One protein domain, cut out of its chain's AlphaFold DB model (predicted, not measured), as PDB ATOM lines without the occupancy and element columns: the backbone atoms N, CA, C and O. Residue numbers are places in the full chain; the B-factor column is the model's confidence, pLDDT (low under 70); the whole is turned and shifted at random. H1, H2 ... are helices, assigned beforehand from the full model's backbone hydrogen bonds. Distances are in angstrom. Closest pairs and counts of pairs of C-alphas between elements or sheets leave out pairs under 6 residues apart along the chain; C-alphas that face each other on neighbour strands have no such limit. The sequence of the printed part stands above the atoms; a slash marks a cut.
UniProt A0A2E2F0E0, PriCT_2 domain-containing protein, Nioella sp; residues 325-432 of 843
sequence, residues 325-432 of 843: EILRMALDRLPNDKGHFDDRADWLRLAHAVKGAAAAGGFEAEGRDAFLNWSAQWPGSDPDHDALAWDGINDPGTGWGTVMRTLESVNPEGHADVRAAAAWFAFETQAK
ATOM      1  N   GLU A 325     -32.569   6.438 -40.588       91.38
ATOM      2  CA  GLU A 325     -32.479   7.210 -39.345       91.38
ATOM      3  C   GLU A 325     -33.386   6.643 -38.248       91.38
ATOM      4  O   GLU A 325     -32.965   6.511 -37.102       91.38
ATOM      5  N   ILE A 326     -34.603   6.234 -38.609       92.25
ATOM      6  CA  ILE A 326     -35.556   5.593 -37.700       92.25
ATOM      7  C   ILE A 326     -35.062   4.197 -37.303       92.25
ATOM      8  O   ILE A 326     -35.202   3.810 -36.142       92.25
ATOM      9  N   LEU A 327     -34.428   3.456 -38.221       94.62
ATOM     10  CA  LEU A 327     -33.769   2.191 -37.887       94.62
ATOM     11  C   LEU A 327     -32.613   2.400 -36.901       94.62
ATOM     12  O   LEU A 327     -32.529   1.687 -35.902       94.62
ATOM     13  N   ARG A 328     -31.763   3.404 -37.139       95.44
ATOM     14  CA  ARG A 328     -30.678   3.779 -36.224       95.44
ATOM     15  C   ARG A 328     -31.220   4.185 -34.855       95.44
ATOM     16  O   ARG A 328     -30.719   3.709 -33.848       95.44
ATOM     17  N   MET A 329     -32.280   4.989 -34.815       93.56
ATOM     18  CA  MET A 329     -32.949   5.385 -33.575       93.56
ATOM     19  C   MET A 329     -33.492   4.172 -32.807       93.56
ATOM     20  O   MET A 329     -33.372   4.126 -31.586       93.56
ATOM     21  N   ALA A 330     -34.055   3.178 -33.502       94.25
ATOM     22  CA  ALA A 330     -34.505   1.939 -32.872       94.25
ATOM     23  C   ALA A 330     -33.357   1.170 -32.220       94.25
ATOM     24  O   ALA A 330     -33.511   0.696 -31.098       94.25
ATOM     25  N   LEU A 331     -32.207   1.093 -32.889       93.88
ATOM     26  CA  LEU A 331     -31.015   0.439 -32.356       93.88
ATOM     27  C   LEU A 331     -30.377   1.230 -31.208       93.88
ATOM     28  O   LEU A 331     -30.042   0.635 -30.193       93.88
ATOM     29  N   ASP A 332     -30.300   2.559 -31.298       92.44
ATOM     30  CA  ASP A 332     -29.804   3.419 -30.210       92.44
ATOM     31  C   ASP A 332     -30.638   3.264 -28.927       92.44
ATOM     32  O   ASP A 332     -30.133   3.418 -27.816       92.44
ATOM     33  N   ARG A 333     -31.940   2.981 -29.069       91.38
ATOM     34  CA  ARG A 333     -32.858   2.759 -27.944       91.38
ATOM     35  C   ARG A 333     -32.942   1.305 -27.498       91.38
ATOM     36  O   ARG A 333     -33.578   1.041 -26.476       91.38
ATOM     37  N   LEU A 334     -32.314   0.384 -28.219       89.75
ATOM     38  CA  LEU A 334     -32.302  -1.031 -27.897       89.75
ATOM     39  C   LEU A 334     -31.010  -1.371 -27.137       89.75
ATOM     40  O   LEU A 334     -29.955  -1.462 -27.763       89.75
ATOM     41  N   PRO A 335     -31.053  -1.564 -25.807       85.06
ATOM     42  CA  PRO A 335     -29.845  -1.844 -25.040       85.06
ATOM     43  C   PRO A 335     -29.240  -3.183 -25.465       85.06
ATOM     44  O   PRO A 335     -29.956  -4.164 -25.652       85.06
ATOM     45  N   ASN A 336     -27.918  -3.212 -25.614       82.88
ATOM     46  CA  ASN A 336     -27.160  -4.397 -26.010       82.88
ATOM     47  C   ASN A 336     -26.070  -4.710 -24.983       82.88
ATOM     48  O   ASN A 336     -24.887  -4.774 -25.300       82.88
ATOM     49  N   ASP A 337     -26.475  -4.825 -23.721       76.81
ATOM     50  CA  ASP A 337     -25.614  -5.084 -22.572       76.81
ATOM     51  C   ASP A 337     -25.868  -6.478 -21.964       76.81
ATOM     52  O   ASP A 337     -26.640  -7.295 -22.475       76.81
ATOM     53  N   LYS A 338     -25.150  -6.795 -20.879       60.62
ATOM     54  CA  LYS A 338     -25.226  -8.101 -20.212       60.62
ATOM     55  C   LYS A 338     -26.565  -8.223 -19.464       60.62
ATOM     56  O   LYS A 338     -26.766  -7.501 -18.490       60.62
ATOM     57  N   GLY A 339     -27.440  -9.138 -19.886       56.66
ATOM     58  CA  GLY A 339     -28.769  -9.376 -19.303       56.66
ATOM     59  C   GLY A 339     -29.935  -9.361 -20.305       56.66
ATOM     60  O   GLY A 339     -31.006  -9.859 -19.968       56.66
ATOM     61  N   HIS A 340     -29.751  -8.810 -21.516       59.97
ATOM     62  CA  HIS A 340     -30.818  -8.697 -22.534       59.97
ATOM     63  C   HIS A 340     -30.568  -9.540 -23.796       59.97
ATOM     64  O   HIS A 340     -31.522  -9.969 -24.442       59.97
ATOM     65  N   PHE A 341     -29.301  -9.820 -24.114       65.00
ATOM     66  CA  PHE A 341     -28.874 -10.704 -25.207       65.00
ATOM     67  C   PHE A 341     -27.787 -11.656 -24.685       65.00
ATOM     68  O   PHE A 341     -26.600 -11.521 -24.994       65.00
ATOM     69  N   ASP A 342     -28.195 -12.584 -23.816       56.09
ATOM     70  CA  ASP A 342     -27.285 -13.465 -23.068       56.09
ATOM     71  C   ASP A 342     -26.719 -14.628 -23.904       56.09
ATOM     72  O   ASP A 342     -25.782 -15.302 -23.465       56.09
ATOM     73  N   ASP A 343     -27.227 -14.842 -25.126       66.12
ATOM     74  CA  ASP A 343     -26.689 -15.810 -26.079       66.12
ATOM     75  C   ASP A 343     -26.461 -15.229 -27.492       66.12
ATOM     76  O   ASP A 343     -27.090 -14.266 -27.940       66.12
ATOM     77  N   ARG A 344     -25.506 -15.825 -28.222       74.12
ATOM     78  CA  ARG A 344     -25.127 -15.416 -29.590       74.12
ATOM     79  C   ARG A 344     -26.270 -15.636 -30.594       74.12
ATOM     80  O   ARG A 344     -26.250 -15.028 -31.662       74.12
ATOM     81  N   ALA A 345     -27.246 -16.495 -30.286       74.25
ATOM     82  CA  ALA A 345     -28.348 -16.818 -31.186       74.25
ATOM     83  C   ALA A 345     -29.388 -15.691 -31.235       74.25
ATOM     84  O   ALA A 345     -29.856 -15.351 -32.323       74.25
ATOM     85  N   ASP A 346     -29.701 -15.067 -30.102       72.81
ATOM     86  CA  ASP A 346     -30.599 -13.912 -30.031       72.81
ATOM     87  C   ASP A 346     -29.978 -12.664 -30.668       72.81
ATOM     88  O   ASP A 346     -30.653 -11.958 -31.424       72.81
ATOM     89  N   TRP A 347     -28.668 -12.464 -30.492       84.62
ATOM     90  CA  TRP A 347     -27.916 -11.442 -31.226       84.62
ATOM     91  C   TRP A 347     -27.997 -11.661 -32.750       84.62
ATOM     92  O   TRP A 347     -28.310 -10.735 -33.503       84.62
ATOM     93  N   LEU A 348     -27.816 -12.903 -33.225       84.06
ATOM     94  CA  LEU A 348     -27.923 -13.241 -34.654       84.06
ATOM     95  C   LEU A 348     -29.346 -13.062 -35.200       84.06
ATOM     96  O   LEU A 348     -29.517 -12.583 -36.321       84.06
ATOM     97  N   ARG A 349     -30.387 -13.405 -34.433       83.06
ATOM     98  CA  ARG A 349     -31.787 -13.182 -34.841       83.06
ATOM     99  C   ARG A 349     -32.070 -11.708 -35.100       83.06
ATOM    100  O   ARG A 349     -32.748 -11.375 -36.076       83.06
ATOM    101  N   LEU A 350     -31.543 -10.839 -34.245       87.50
ATOM    102  CA  LEU A 350     -31.682  -9.403 -34.416       87.50
ATOM    103  C   LEU A 350     -30.847  -8.895 -35.598       87.50
ATOM    104  O   LEU A 350     -31.363  -8.101 -36.378       87.50
ATOM    105  N   ALA A 351     -29.643  -9.431 -35.826       89.81
ATOM    106  CA  ALA A 351     -28.849  -9.146 -37.026       89.81
ATOM    107  C   ALA A 351     -29.623  -9.440 -38.326       89.81
ATOM    108  O   ALA A 351     -29.669  -8.601 -39.228       89.81
ATOM    109  N   HIS A 352     -30.314 -10.586 -38.399       90.69
ATOM    110  CA  HIS A 352     -31.191 -10.922 -39.528       90.69
ATOM    111  C   HIS A 352     -32.348  -9.923 -39.682       90.69
ATOM    112  O   HIS A 352     -32.644  -9.504 -40.799       90.69
ATOM    113  N   ALA A 353     -32.984  -9.514 -38.581       91.19
ATOM    114  CA  ALA A 353     -34.092  -8.560 -38.622       91.19
ATOM    115  C   ALA A 353     -33.648  -7.156 -39.056       91.19
ATOM    116  O   ALA A 353     -34.339  -6.511 -39.844       91.19
ATOM    117  N   VAL A 354     -32.495  -6.690 -38.573       93.06
ATOM    118  CA  VAL A 354     -31.921  -5.387 -38.934       93.06
ATOM    119  C   VAL A 354     -31.493  -5.385 -40.398       93.06
ATOM    120  O   VAL A 354     -31.866  -4.468 -41.133       93.06
ATOM    121  N   LYS A 355     -30.804  -6.439 -40.862       93.25
ATOM    122  CA  LYS A 355     -30.424  -6.565 -42.273       93.25
ATOM    123  C   LYS A 355     -31.640  -6.643 -43.186       93.25
ATOM    124  O   LYS A 355     -31.681  -5.945 -44.191       93.25
ATOM    125  N   GLY A 356     -32.660  -7.420 -42.826       89.25
ATOM    126  CA  GLY A 356     -33.890  -7.500 -43.615       89.25
ATOM    127  C   GLY A 356     -34.661  -6.184 -43.664       89.25
ATOM    128  O   GLY A 356     -35.145  -5.808 -44.727       89.25
ATOM    129  N   ALA A 357     -34.711  -5.439 -42.557       91.00
ATOM    130  CA  ALA A 357     -35.332  -4.117 -42.519       91.00
ATOM    131  C   ALA A 357     -34.593  -3.090 -43.399       91.00
ATOM    132  O   ALA A 357     -35.245  -2.283 -44.063       91.00
ATOM    133  N   ALA A 358     -33.257  -3.130 -43.411       91.75
ATOM    134  CA  ALA A 358     -32.413  -2.216 -44.178       91.75
ATOM    135  C   ALA A 358     -32.355  -2.566 -45.673       91.75
ATOM    136  O   ALA A 358     -32.487  -1.683 -46.519       91.75
ATOM    137  N   ALA A 359     -32.227  -3.854 -46.006       87.81
ATOM    138  CA  ALA A 359     -32.208  -4.339 -47.383       87.81
ATOM    139  C   ALA A 359     -33.558  -4.111 -48.079       87.81
ATOM    140  O   ALA A 359     -33.595  -3.575 -49.184       87.81
ATOM    141  N   ALA A 360     -34.678  -4.427 -47.412       84.56
ATOM    142  CA  ALA A 360     -36.013  -4.140 -47.946       84.56
ATOM    143  C   ALA A 360     -36.285  -2.629 -48.069       84.56
ATOM    144  O   ALA A 360     -37.080  -2.214 -48.909       84.56
ATOM    145  N   GLY A 361     -35.634  -1.814 -47.232       83.06
ATOM    146  CA  GLY A 361     -35.716  -0.356 -47.269       83.06
ATOM    147  C   GLY A 361     -34.774   0.319 -48.277       83.06
ATOM    148  O   GLY A 361     -34.926   1.511 -48.531       83.06
ATOM    149  N   GLY A 362     -33.828  -0.417 -48.871       89.31
ATOM    150  CA  GLY A 362     -32.864   0.115 -49.840       89.31
ATOM    151  C   GLY A 362     -31.704   0.923 -49.240       89.31
ATOM    152  O   GLY A 362     -31.091   1.705 -49.958       89.31
ATOM    153  N   PHE A 363     -31.399   0.745 -47.950       92.62
ATOM    154  CA  PHE A 363     -30.326   1.444 -47.214       92.62
ATOM    155  C   PHE A 363     -29.459   0.457 -46.413       92.62
ATOM    156  O   PHE A 363     -29.203   0.609 -45.218       92.62
ATOM    157  N   GLU A 364     -29.059  -0.641 -47.061       90.75
ATOM    158  CA  GLU A 364     -28.336  -1.741 -46.406       90.75
ATOM    159  C   GLU A 364     -26.976  -1.314 -45.834       90.75
ATOM    160  O   GLU A 364     -26.596  -1.797 -44.770       90.75
ATOM    161  N   ALA A 365     -26.264  -0.392 -46.494       90.25
ATOM    162  CA  ALA A 365     -24.972   0.105 -46.020       90.25
ATOM    163  C   ALA A 365     -25.119   0.885 -44.703       90.25
ATOM    164  O   ALA A 365     -24.418   0.609 -43.732       90.25
ATOM    165  N   GLU A 366     -26.098   1.784 -44.629       93.50
ATOM    166  CA  GLU A 366     -26.420   2.548 -43.425       93.50
ATOM    167  C   GLU A 366     -26.947   1.640 -42.306       93.50
ATOM    168  O   GLU A 366     -26.627   1.829 -41.131       93.50
ATOM    169  N   GLY A 367     -27.732   0.621 -42.670       91.38
ATOM    170  CA  GLY A 367     -28.180  -0.419 -41.746       91.38
ATOM    171  C   GLY A 367     -27.023  -1.235 -41.162       91.38
ATOM    172  O   GLY A 367     -27.044  -1.533 -39.966       91.38
ATOM    173  N   ARG A 368     -26.002  -1.549 -41.972       93.69
ATOM    174  CA  ARG A 368     -24.782  -2.253 -41.543       93.69
ATOM    175  C   ARG A 368     -24.009  -1.435 -40.519       93.69
ATOM    176  O   ARG A 368     -23.636  -1.968 -39.477       93.69
ATOM    177  N   ASP A 369     -23.823  -0.145 -40.774       93.75
ATOM    178  CA  ASP A 369     -23.123   0.747 -39.847       93.75
ATOM    179  C   ASP A 369     -23.876   0.880 -38.516       93.75
ATOM    180  O   ASP A 369     -23.282   0.773 -37.441       93.75
ATOM    181  N   ALA A 370     -25.202   1.051 -38.569       92.19
ATOM    182  CA  ALA A 370     -26.038   1.118 -37.373       92.19
ATOM    183  C   ALA A 370     -25.985  -0.190 -36.561       92.19
ATOM    184  O   ALA A 370     -25.877  -0.155 -35.335       92.19
ATOM    185  N   PHE A 371     -25.996  -1.339 -37.239       93.38
ATOM    186  CA  PHE A 371     -25.878  -2.650 -36.608       93.38
ATOM    187  C   PHE A 371     -24.520  -2.877 -35.935       93.38
ATOM    188  O   PHE A 371     -24.480  -3.382 -34.814       93.38
ATOM    189  N   LEU A 372     -23.411  -2.515 -36.585       93.44
ATOM    190  CA  LEU A 372     -22.071  -2.693 -36.014       93.44
ATOM    191  C   LEU A 372     -21.851  -1.787 -34.799       93.44
ATOM    192  O   LEU A 372     -21.314  -2.239 -33.789       93.44
ATOM    193  N   ASN A 373     -22.346  -0.547 -34.849       92.19
ATOM    194  CA  ASN A 373     -22.319   0.367 -33.703       92.19
ATOM    195  C   ASN A 373     -23.148  -0.153 -32.524       92.19
ATOM    196  O   ASN A 373     -22.731  -0.057 -31.370       92.19
ATOM    197  N   TRP A 374     -24.321  -0.717 -32.810       92.12
ATOM    198  CA  TRP A 374     -25.144  -1.380 -31.806       92.12
ATOM    199  C   TRP A 374     -24.446  -2.624 -31.237       92.12
ATOM    200  O   TRP A 374     -24.423  -2.823 -30.025       92.12
ATOM    201  N   SER A 375     -23.807  -3.426 -32.091       89.88
ATOM    202  CA  SER A 375     -23.106  -4.662 -31.715       89.88
ATOM    203  C   SER A 375     -21.892  -4.419 -30.828       89.88
ATOM    204  O   SER A 375     -21.689  -5.182 -29.892       89.88
ATOM    205  N   ALA A 376     -21.156  -3.323 -31.039       89.69
ATOM    206  CA  ALA A 376     -19.983  -2.951 -30.245       89.69
ATOM    207  C   ALA A 376     -20.274  -2.744 -28.744       89.69
ATOM    208  O   ALA A 376     -19.353  -2.739 -27.927       89.69
ATOM    209  N   GLN A 377     -21.544  -2.562 -28.370       85.62
ATOM    210  CA  GLN A 377     -21.972  -2.437 -26.975       85.62
ATOM    211  C   GLN A 377     -22.048  -3.802 -26.263       85.62
ATOM    212  O   GLN A 377     -21.991  -3.856 -25.032       85.62
ATOM    213  N   TRP A 378     -22.122  -4.905 -27.021       83.25
ATOM    214  CA  TRP A 378     -22.240  -6.258 -26.487       83.25
ATOM    215  C   TRP A 378     -20.907  -6.745 -25.896       83.25
ATOM    216  O   TRP A 378     -19.885  -6.715 -26.585       83.25
ATOM    217  N   PRO A 379     -20.874  -7.285 -24.661       77.12
ATOM    218  CA  PRO A 379     -19.631  -7.749 -24.029       77.12
ATOM    219  C   PRO A 379     -18.883  -8.867 -24.777       77.12
ATOM    220  O   PRO A 379     -17.714  -9.105 -24.487       77.12
ATOM    221  N   GLY A 380     -19.559  -9.581 -25.684       73.56
ATOM    222  CA  GLY A 380     -18.973 -10.610 -26.546       73.56
ATOM    223  C   GLY A 380     -18.623 -10.131 -27.960       73.56
ATOM    224  O   GLY A 380     -18.358 -10.974 -28.814       73.56
ATOM    225  N   SER A 381     -18.686  -8.821 -28.225       81.19
ATOM    226  CA  SER A 381     -18.448  -8.251 -29.554       81.19
ATOM    227  C   SER A 381     -16.990  -8.392 -29.986       81.19
ATOM    228  O   SER A 381     -16.056  -8.184 -29.208       81.19
ATOM    229  N   ASP A 382     -16.821  -8.721 -31.260       85.69
ATOM    230  CA  ASP A 382     -15.561  -8.685 -31.984       85.69
ATOM    231  C   ASP A 382     -15.866  -8.036 -33.345       85.69
ATOM    232  O   ASP A 382     -16.648  -8.602 -34.115       85.69
ATOM    233  N   PRO A 383     -15.299  -6.852 -33.646       85.19
ATOM    234  CA  PRO A 383     -15.643  -6.092 -34.846       85.19
ATOM    235  C   PRO A 383     -15.473  -6.870 -36.154       85.19
ATOM    236  O   PRO A 383     -16.295  -6.722 -37.061       85.19
ATOM    237  N   ASP A 384     -14.444  -7.718 -36.248       84.31
ATOM    238  CA  ASP A 384     -14.178  -8.504 -37.451       84.31
ATOM    239  C   ASP A 384     -15.193  -9.651 -37.568       84.31
ATOM    240  O   ASP A 384     -15.742  -9.903 -38.645       84.31
ATOM    241  N   HIS A 385     -15.525 -10.312 -36.455       84.56
ATOM    242  CA  HIS A 385     -16.542 -11.368 -36.439       84.56
ATOM    243  C   HIS A 385     -17.973 -10.851 -36.634       84.56
ATOM    244  O   HIS A 385     -18.790 -11.546 -37.242       84.56
ATOM    245  N   ASP A 386     -18.303  -9.663 -36.136       87.62
ATOM    246  CA  ASP A 386     -19.641  -9.079 -36.256       87.62
ATOM    247  C   ASP A 386     -19.884  -8.549 -37.679       87.62
ATOM    248  O   ASP A 386     -20.969  -8.747 -38.236       87.62
ATOM    249  N   ALA A 387     -18.847  -7.990 -38.314       88.44
ATOM    250  CA  ALA A 387     -18.842  -7.662 -39.740       88.44
ATOM    251  C   ALA A 387     -19.032  -8.914 -40.609       88.44
ATOM    252  O   ALA A 387     -19.913  -8.938 -41.469       88.44
ATOM    253  N   LEU A 388     -18.273  -9.983 -40.341       87.31
ATOM    254  CA  LEU A 388     -18.421 -11.260 -41.045       87.31
ATOM    255  C   LEU A 388     -19.808 -11.881 -40.843       87.31
ATOM    256  O   LEU A 388     -20.363 -12.457 -41.780       87.31
ATOM    257  N   ALA A 389     -20.390 -11.760 -39.646       85.69
ATOM    258  CA  ALA A 389     -21.737 -12.243 -39.371       85.69
ATOM    259  C   ALA A 389     -22.787 -11.473 -40.182       85.69
ATOM    260  O   ALA A 389     -23.648 -12.104 -40.789       85.69
ATOM    261  N   TRP A 390     -22.694 -10.142 -40.258       90.69
ATOM    262  CA  TRP A 390     -23.570  -9.342 -41.117       90.69
ATOM    263  C   TRP A 390     -23.420  -9.713 -42.595       90.69
ATOM    264  O   TRP A 390     -24.415  -9.959 -43.284       90.69
ATOM    265  N   ASP A 391     -22.181  -9.770 -43.086       89.62
ATOM    266  CA  ASP A 391     -21.877 -10.034 -44.494       89.62
ATOM    267  C   ASP A 391     -22.295 -11.461 -44.898       89.62
ATOM    268  O   ASP A 391     -22.729 -11.685 -46.026       89.62
ATOM    269  N   GLY A 392     -22.274 -12.410 -43.956       85.06
ATOM    270  CA  GLY A 392     -22.742 -13.785 -44.149       85.06
ATOM    271  C   GLY A 392     -24.266 -13.957 -44.242       85.06
ATOM    272  O   GLY A 392     -24.731 -15.000 -44.714       85.06
ATOM    273  N   ILE A 393     -25.070 -12.966 -43.832       86.06
ATOM    274  CA  ILE A 393     -26.538 -13.031 -43.918       86.06
ATOM    275  C   ILE A 393     -26.975 -12.710 -45.350       86.06
ATOM    276  O   ILE A 393     -27.214 -11.560 -45.701       86.06
ATOM    277  N   ASN A 394     -27.101 -13.725 -46.196       78.56
ATOM    278  CA  ASN A 394     -27.512 -13.524 -47.591       78.56
ATOM    279  C   ASN A 394     -29.036 -13.472 -47.785       78.56
ATOM    280  O   ASN A 394     -29.501 -12.963 -48.802       78.56
ATOM    281  N   ASP A 395     -29.815 -14.003 -46.834       71.44
ATOM    282  CA  ASP A 395     -31.277 -14.065 -46.957       71.44
ATOM    283  C   ASP A 395     -32.001 -13.847 -45.612       71.44
ATOM    284  O   ASP A 395     -32.309 -14.797 -44.881       71.44
ATOM    285  N   PRO A 396     -32.241 -12.582 -45.225       75.31
ATOM    286  CA  PRO A 396     -32.940 -12.251 -43.990       75.31
ATOM    287  C   PRO A 396     -34.463 -12.452 -44.130       75.31
ATOM    288  O   PRO A 396     -35.160 -11.662 -44.762       75.31
ATOM    289  N   GLY A 397     -35.002 -13.500 -43.497       68.75
ATOM    290  CA  GLY A 397     -36.444 -13.811 -43.492       68.75
ATOM    291  C   GLY A 397     -37.301 -12.991 -42.509       68.75
ATOM    292  O   GLY A 397     -38.497 -13.249 -42.376       68.75
ATOM    293  N   THR A 398     -36.709 -12.031 -41.792       81.38
ATOM    294  CA  THR A 398     -37.361 -11.141 -40.812       81.38
ATOM    295  C   THR A 398     -36.972  -9.687 -41.085       81.38
ATOM    296  O   THR A 398     -36.060  -9.425 -41.859       81.38
ATOM    297  N   GLY A 399     -37.689  -8.717 -40.509       87.00
ATOM    298  CA  GLY A 399     -37.480  -7.291 -40.801       87.00
ATOM    299  C   GLY A 399     -37.946  -6.370 -39.677       87.00
ATOM    300  O   GLY A 399     -37.981  -6.766 -38.511       87.00
ATOM    301  N   TRP A 400     -38.377  -5.161 -40.032       90.12
ATOM    302  CA  TRP A 400     -38.702  -4.054 -39.128       90.12
ATOM    303  C   TRP A 400     -39.643  -4.414 -37.978       90.12
ATOM    304  O   TRP A 400     -39.380  -4.069 -36.830       90.12
ATOM    305  N   GLY A 401     -40.698  -5.187 -38.248       80.38
ATOM    306  CA  GLY A 401     -41.626  -5.631 -37.202       80.38
ATOM    307  C   GLY A 401     -40.976  -6.514 -36.129       80.38
ATOM    308  O   GLY A 401     -41.475  -6.602 -35.015       80.38
ATOM    309  N   THR A 402     -39.854  -7.171 -36.427       86.06
ATOM    310  CA  THR A 402     -39.085  -7.919 -35.419       86.06
ATOM    311  C   THR A 402     -38.210  -6.979 -34.600       86.06
ATOM    312  O   THR A 402     -38.248  -7.075 -33.382       86.06
ATOM    313  N   VAL A 403     -37.543  -6.006 -35.233       86.44
ATOM    314  CA  VAL A 403     -36.781  -4.956 -34.528       86.44
ATOM    315  C   VAL A 403     -37.674  -4.201 -33.536       86.44
ATOM    316  O   VAL A 403     -37.321  -4.068 -32.369       86.44
ATOM    317  N   MET A 404     -38.869  -3.781 -33.966       86.31
ATOM    318  CA  MET A 404     -39.810  -3.046 -33.114       86.31
ATOM    319  C   MET A 404     -40.406  -3.900 -31.992       86.31
ATOM    320  O   MET A 404     -40.533  -3.402 -30.882       86.31
ATOM    321  N   ARG A 405     -40.702  -5.187 -32.232       84.44
ATOM    322  CA  ARG A 405     -41.142  -6.111 -31.167       84.44
ATOM    323  C   ARG A 405     -40.048  -6.351 -30.130       84.44
ATOM    324  O   ARG A 405     -40.334  -6.358 -28.936       84.44
ATOM    325  N   THR A 406     -38.801  -6.522 -30.571       84.38
ATOM    326  CA  THR A 406     -37.659  -6.652 -29.660       84.38
ATOM    327  C   THR A 406     -37.488  -5.367 -28.847       84.38
ATOM    328  O   THR A 406     -37.407  -5.435 -27.623       84.38
ATOM    329  N   LEU A 407     -37.553  -4.198 -29.490       87.94
ATOM    330  CA  LEU A 407     -37.495  -2.908 -28.803       87.94
ATOM    331  C   LEU A 407     -38.651  -2.711 -27.819       87.94
ATOM    332  O   LEU A 407     -38.411  -2.270 -26.707       87.94
ATOM    333  N   GLU A 408     -39.879  -3.084 -28.170       85.88
ATOM    334  CA  GLU A 408     -41.031  -3.013 -27.264       85.88
ATOM    335  C   GLU A 408     -40.853  -3.904 -26.034       85.88
ATOM    336  O   GLU A 408     -41.197  -3.496 -24.926       85.88
ATOM    337  N   SER A 409     -40.288  -5.100 -26.215       80.44
ATOM    338  CA  SER A 409     -40.057  -6.033 -25.110       80.44
ATOM    339  C   SER A 409     -38.959  -5.576 -24.150       80.44
ATOM    340  O   SER A 409     -39.068  -5.812 -22.949       80.44
ATOM    341  N   VAL A 410     -37.922  -4.912 -24.669       81.31
ATOM    342  CA  VAL A 410     -36.720  -4.551 -23.904       81.31
ATOM    343  C   VAL A 410     -36.774  -3.104 -23.398       81.31
ATOM    344  O   VAL A 410     -36.377  -2.825 -22.271       81.31
ATOM    345  N   ASN A 411     -37.288  -2.171 -24.202       84.81
ATOM    346  CA  ASN A 411     -37.403  -0.750 -23.878       84.81
ATOM    347  C   ASN A 411     -38.720  -0.147 -24.430       84.81
ATOM    348  O   ASN A 411     -38.724   0.491 -25.490       84.81
ATOM    349  N   PRO A 412     -39.843  -0.293 -23.699       79.75
ATOM    350  CA  PRO A 412     -41.148   0.227 -24.116       79.75
ATOM    351  C   PRO A 412     -41.185   1.745 -24.358       79.75
ATOM    352  O   PRO A 412     -41.922   2.207 -25.229       79.75
ATOM    353  N   GLU A 413     -40.401   2.529 -23.608       80.31
ATOM    354  CA  GLU A 413     -40.299   3.984 -23.806       80.31
ATOM    355  C   GLU A 413     -39.559   4.308 -25.109       80.31
ATOM    356  O   GLU A 413     -40.051   5.080 -25.930       80.31
ATOM    357  N   GLY A 414     -38.434   3.633 -25.363       76.81
ATOM    358  CA  GLY A 414     -37.717   3.713 -26.636       76.81
ATOM    359  C   GLY A 414     -38.575   3.298 -27.835       76.81
ATOM    360  O   GLY A 414     -38.539   3.948 -28.878       76.81
ATOM    361  N   HIS A 415     -39.405   2.264 -27.677       85.50
ATOM    362  CA  HIS A 415     -40.374   1.843 -28.690       85.50
ATOM    363  C   HIS A 415     -41.418   2.931 -28.991       85.50
ATOM    364  O   HIS A 415     -41.723   3.184 -30.160       85.50
ATOM    365  N   ALA A 416     -41.944   3.601 -27.959       74.00
ATOM    366  CA  ALA A 416     -42.885   4.708 -28.123       74.00
ATOM    367  C   ALA A 416     -42.245   5.904 -28.852       74.00
ATOM    368  O   ALA A 416     -42.858   6.444 -29.777       74.00
ATOM    369  N   ASP A 417     -41.005   6.257 -28.501       82.88
ATOM    370  CA  ASP A 417     -40.239   7.330 -29.149       82.88
ATOM    371  C   ASP A 417     -40.029   7.049 -30.648       82.88
ATOM    372  O   ASP A 417     -40.287   7.904 -31.500       82.88
ATOM    373  N   VAL A 418     -39.617   5.825 -30.992       83.81
ATOM    374  CA  VAL A 418     -39.383   5.402 -32.385       83.81
ATOM    375  C   VAL A 418     -40.690   5.351 -33.180       83.81
ATOM    376  O   VAL A 418     -40.728   5.757 -34.343       83.81
ATOM    377  N   ARG A 419     -41.793   4.913 -32.560       83.69
ATOM    378  CA  ARG A 419     -43.130   4.961 -33.172       83.69
ATOM    379  C   ARG A 419     -43.589   6.388 -33.461       83.69
ATOM    380  O   ARG A 419     -44.167   6.624 -34.522       83.69
ATOM    381  N   ALA A 420     -43.359   7.319 -32.539       73.62
ATOM    382  CA  ALA A 420     -43.710   8.721 -32.730       73.62
ATOM    383  C   ALA A 420     -42.906   9.344 -33.884       73.62
ATOM    384  O   ALA A 420     -43.490   9.997 -34.748       73.62
ATOM    385  N   ALA A 421     -41.601   9.061 -33.962       76.94
ATOM    386  CA  ALA A 421     -40.746   9.501 -35.066       76.94
ATOM    387  C   ALA A 421     -41.189   8.917 -36.423       76.94
ATOM    388  O   ALA A 421     -41.267   9.639 -37.417       76.94
ATOM    389  N   ALA A 422     -41.558   7.632 -36.463       78.00
ATOM    390  CA  ALA A 422     -42.089   6.993 -37.667       78.00
ATOM    391  C   ALA A 422     -43.431   7.589 -38.123       78.00
ATOM    392  O   ALA A 422     -43.631   7.811 -39.318       78.00
ATOM    393  N   ALA A 423     -44.331   7.893 -37.184       69.38
ATOM    394  CA  ALA A 423     -45.600   8.555 -37.482       69.38
ATOM    395  C   ALA A 423     -45.391   9.984 -38.010       69.38
ATOM    396  O   ALA A 423     -46.037  10.387 -38.978       69.38
ATOM    397  N   TRP A 424     -44.453  10.732 -37.425       71.06
ATOM    398  CA  TRP A 424     -44.100  12.074 -37.886       71.06
ATOM    399  C   TRP A 424     -43.521  12.063 -39.307       71.06
ATOM    400  O   TRP A 424     -43.930  12.858 -40.150       71.06
ATOM    401  N   PHE A 425     -42.637  11.112 -39.621       71.88
ATOM    402  CA  PHE A 425     -42.098  10.941 -40.974       71.88
ATOM    403  C   PHE A 425     -43.187  10.600 -42.010       71.88
ATOM    404  O   PHE A 425     -43.180  11.125 -43.130       71.88
ATOM    405  N   ALA A 426     -44.165   9.764 -41.641       63.91
ATOM    406  CA  ALA A 426     -45.324   9.482 -42.491       63.91
ATOM    407  C   ALA A 426     -46.168  10.749 -42.745       63.91
ATOM    408  O   ALA A 426     -46.561  11.007 -43.886       63.91
ATOM    409  N   PHE A 427     -46.368  11.583 -41.717       64.94
ATOM    410  CA  PHE A 427     -47.049  12.875 -41.842       64.94
ATOM    411  C   PHE A 427     -46.279  13.860 -42.731       64.94
ATOM    412  O   PHE A 427     -46.869  14.471 -43.619       64.94
ATOM    413  N   GLU A 428     -44.960  13.986 -42.577       62.38
ATOM    414  CA  GLU A 428     -44.140  14.835 -43.452       62.38
ATOM    415  C   GLU A 428     -44.174  14.379 -44.914       62.38
ATOM    416  O   GLU A 428     -44.155  15.206 -45.828       62.38
ATOM    417  N   THR A 429     -44.260  13.072 -45.155       60.50
ATOM    418  CA  THR A 429     -44.416  12.518 -46.506       60.50
ATOM    419  C   THR A 429     -45.759  12.935 -47.117       60.50
ATOM    420  O   THR A 429     -45.800  13.369 -48.270       60.50
ATOM    421  N   GLN A 430     -46.845  12.907 -46.338       56.19
ATOM    422  CA  GLN A 430     -48.144  13.447 -46.760       56.19
ATOM    423  C   GLN A 430     -48.128  14.974 -46.939       56.19
ATOM    424  O   GLN A 430     -48.666  15.481 -47.921       56.19
ATOM    425  N   ALA A 431     -47.463  15.720 -46.058       59.69
ATOM    426  CA  ALA A 431     -47.317  17.169 -46.186       59.69
ATOM    427  C   ALA A 431     -46.525  17.560 -47.449       59.69
ATOM    428  O   ALA A 431     -46.859  18.536 -48.119       59.69
ATOM    429  N   LYS A 432     -45.526  16.756 -47.845       59.84
ATOM    430  CA  LYS A 432     -44.805  16.923 -49.117       59.84
ATOM    431  C   LYS A 432     -45.702  16.693 -50.337       59.84
ATOM    432  O   LYS A 432     -45.529  17.399 -51.327       59.84
TER     433      LYS A 432
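Overview. This is residues 325 to 432 of the 843 residues of the protein "PriCT_2 domain-containing protein" of Nioella sp (UniProt A0A2E2F0E0). Three helices form a row, H6, H1 and H3, with the short H1 in the middle; H2 packs on H3 and H5 packs on H6, both on one side of the row. H4 packs on H2 and H3 at one end of the whole, and at the other end residues 426 to 432 of H6 stick out. The printed part has 108 residues with six named helices, H1 to H6 along the chain, and no named strand; the class is all helix. It is compact, with a radius of gyration of the C-alphas of 13.7 A, and elongated, spanning 43 by 28 by 21 A.

Arrangement. H1, residues 325 to 332, touches H3, residues 364 to 375, the same way at a shallow tilt of 16 degrees; their closest C-alphas, of Arg 328 and Ala 370, are 5.5 A apart. H1 touches residues 414 to 422 of H6, residues 412 to 432, opposite ways at a shallow tilt of 6 degrees, closest at the C-alphas of Ala 330 and Val 418, 6.0 A. H2, residues 344 to 361, forms a helical hairpin with H3 at a shallow tilt of 26 degrees; the closest C-alphas, of Ala 358 and Glu 364, are 4.7 A apart. H1 and H2 only just touch, with 3 pairs of C-alphas within 8 A. H4, residues 383 to 392, touches H3 at a steep tilt of 41 degrees, opposite ways, with the C-alphas of Leu 372 and Asp 386 closest at 6.8 A. H5, residues 400 to 410, touches residues 350 to 357 of H2 at a steep tilt of 42 degrees, opposite ways; the closest C-alphas, of Ala 357 and Trp 400, are 4.8 A apart. H5 and H6 form a helical hairpin, closest at the C-alphas of Glu 408 and His 415, 5.1 A. Among the pairs that are apart are H2 and H6, and H3 and H5. In each of the six helices every O i to N i+4 pair is within hydrogen-bond range.

Along the chain. H1 begins at C-alpha 325, (-32.479, 7.210, -39.345), and is 10.2 A long. H2 is 25.5 A, H3 15.9 A, H4 14.0 A and H5 15.4 A long. H6, the longest at 30.3 A, runs from C-alpha 412 at (-41.148, 0.227, -24.116) to C-alpha 432 at (-44.805, 16.923, -49.117).

Size, cuts and confidence. The two C-alphas farthest apart, of Gly 380 and Ala 431, are 44.3 A from each other. The printed part has no cut. The link from H1 to H2, 11 residues, is long. The mean pLDDT of the printed part is 82.4; residues 338 to 343, 397, 423 and 426 to 432 are under 70.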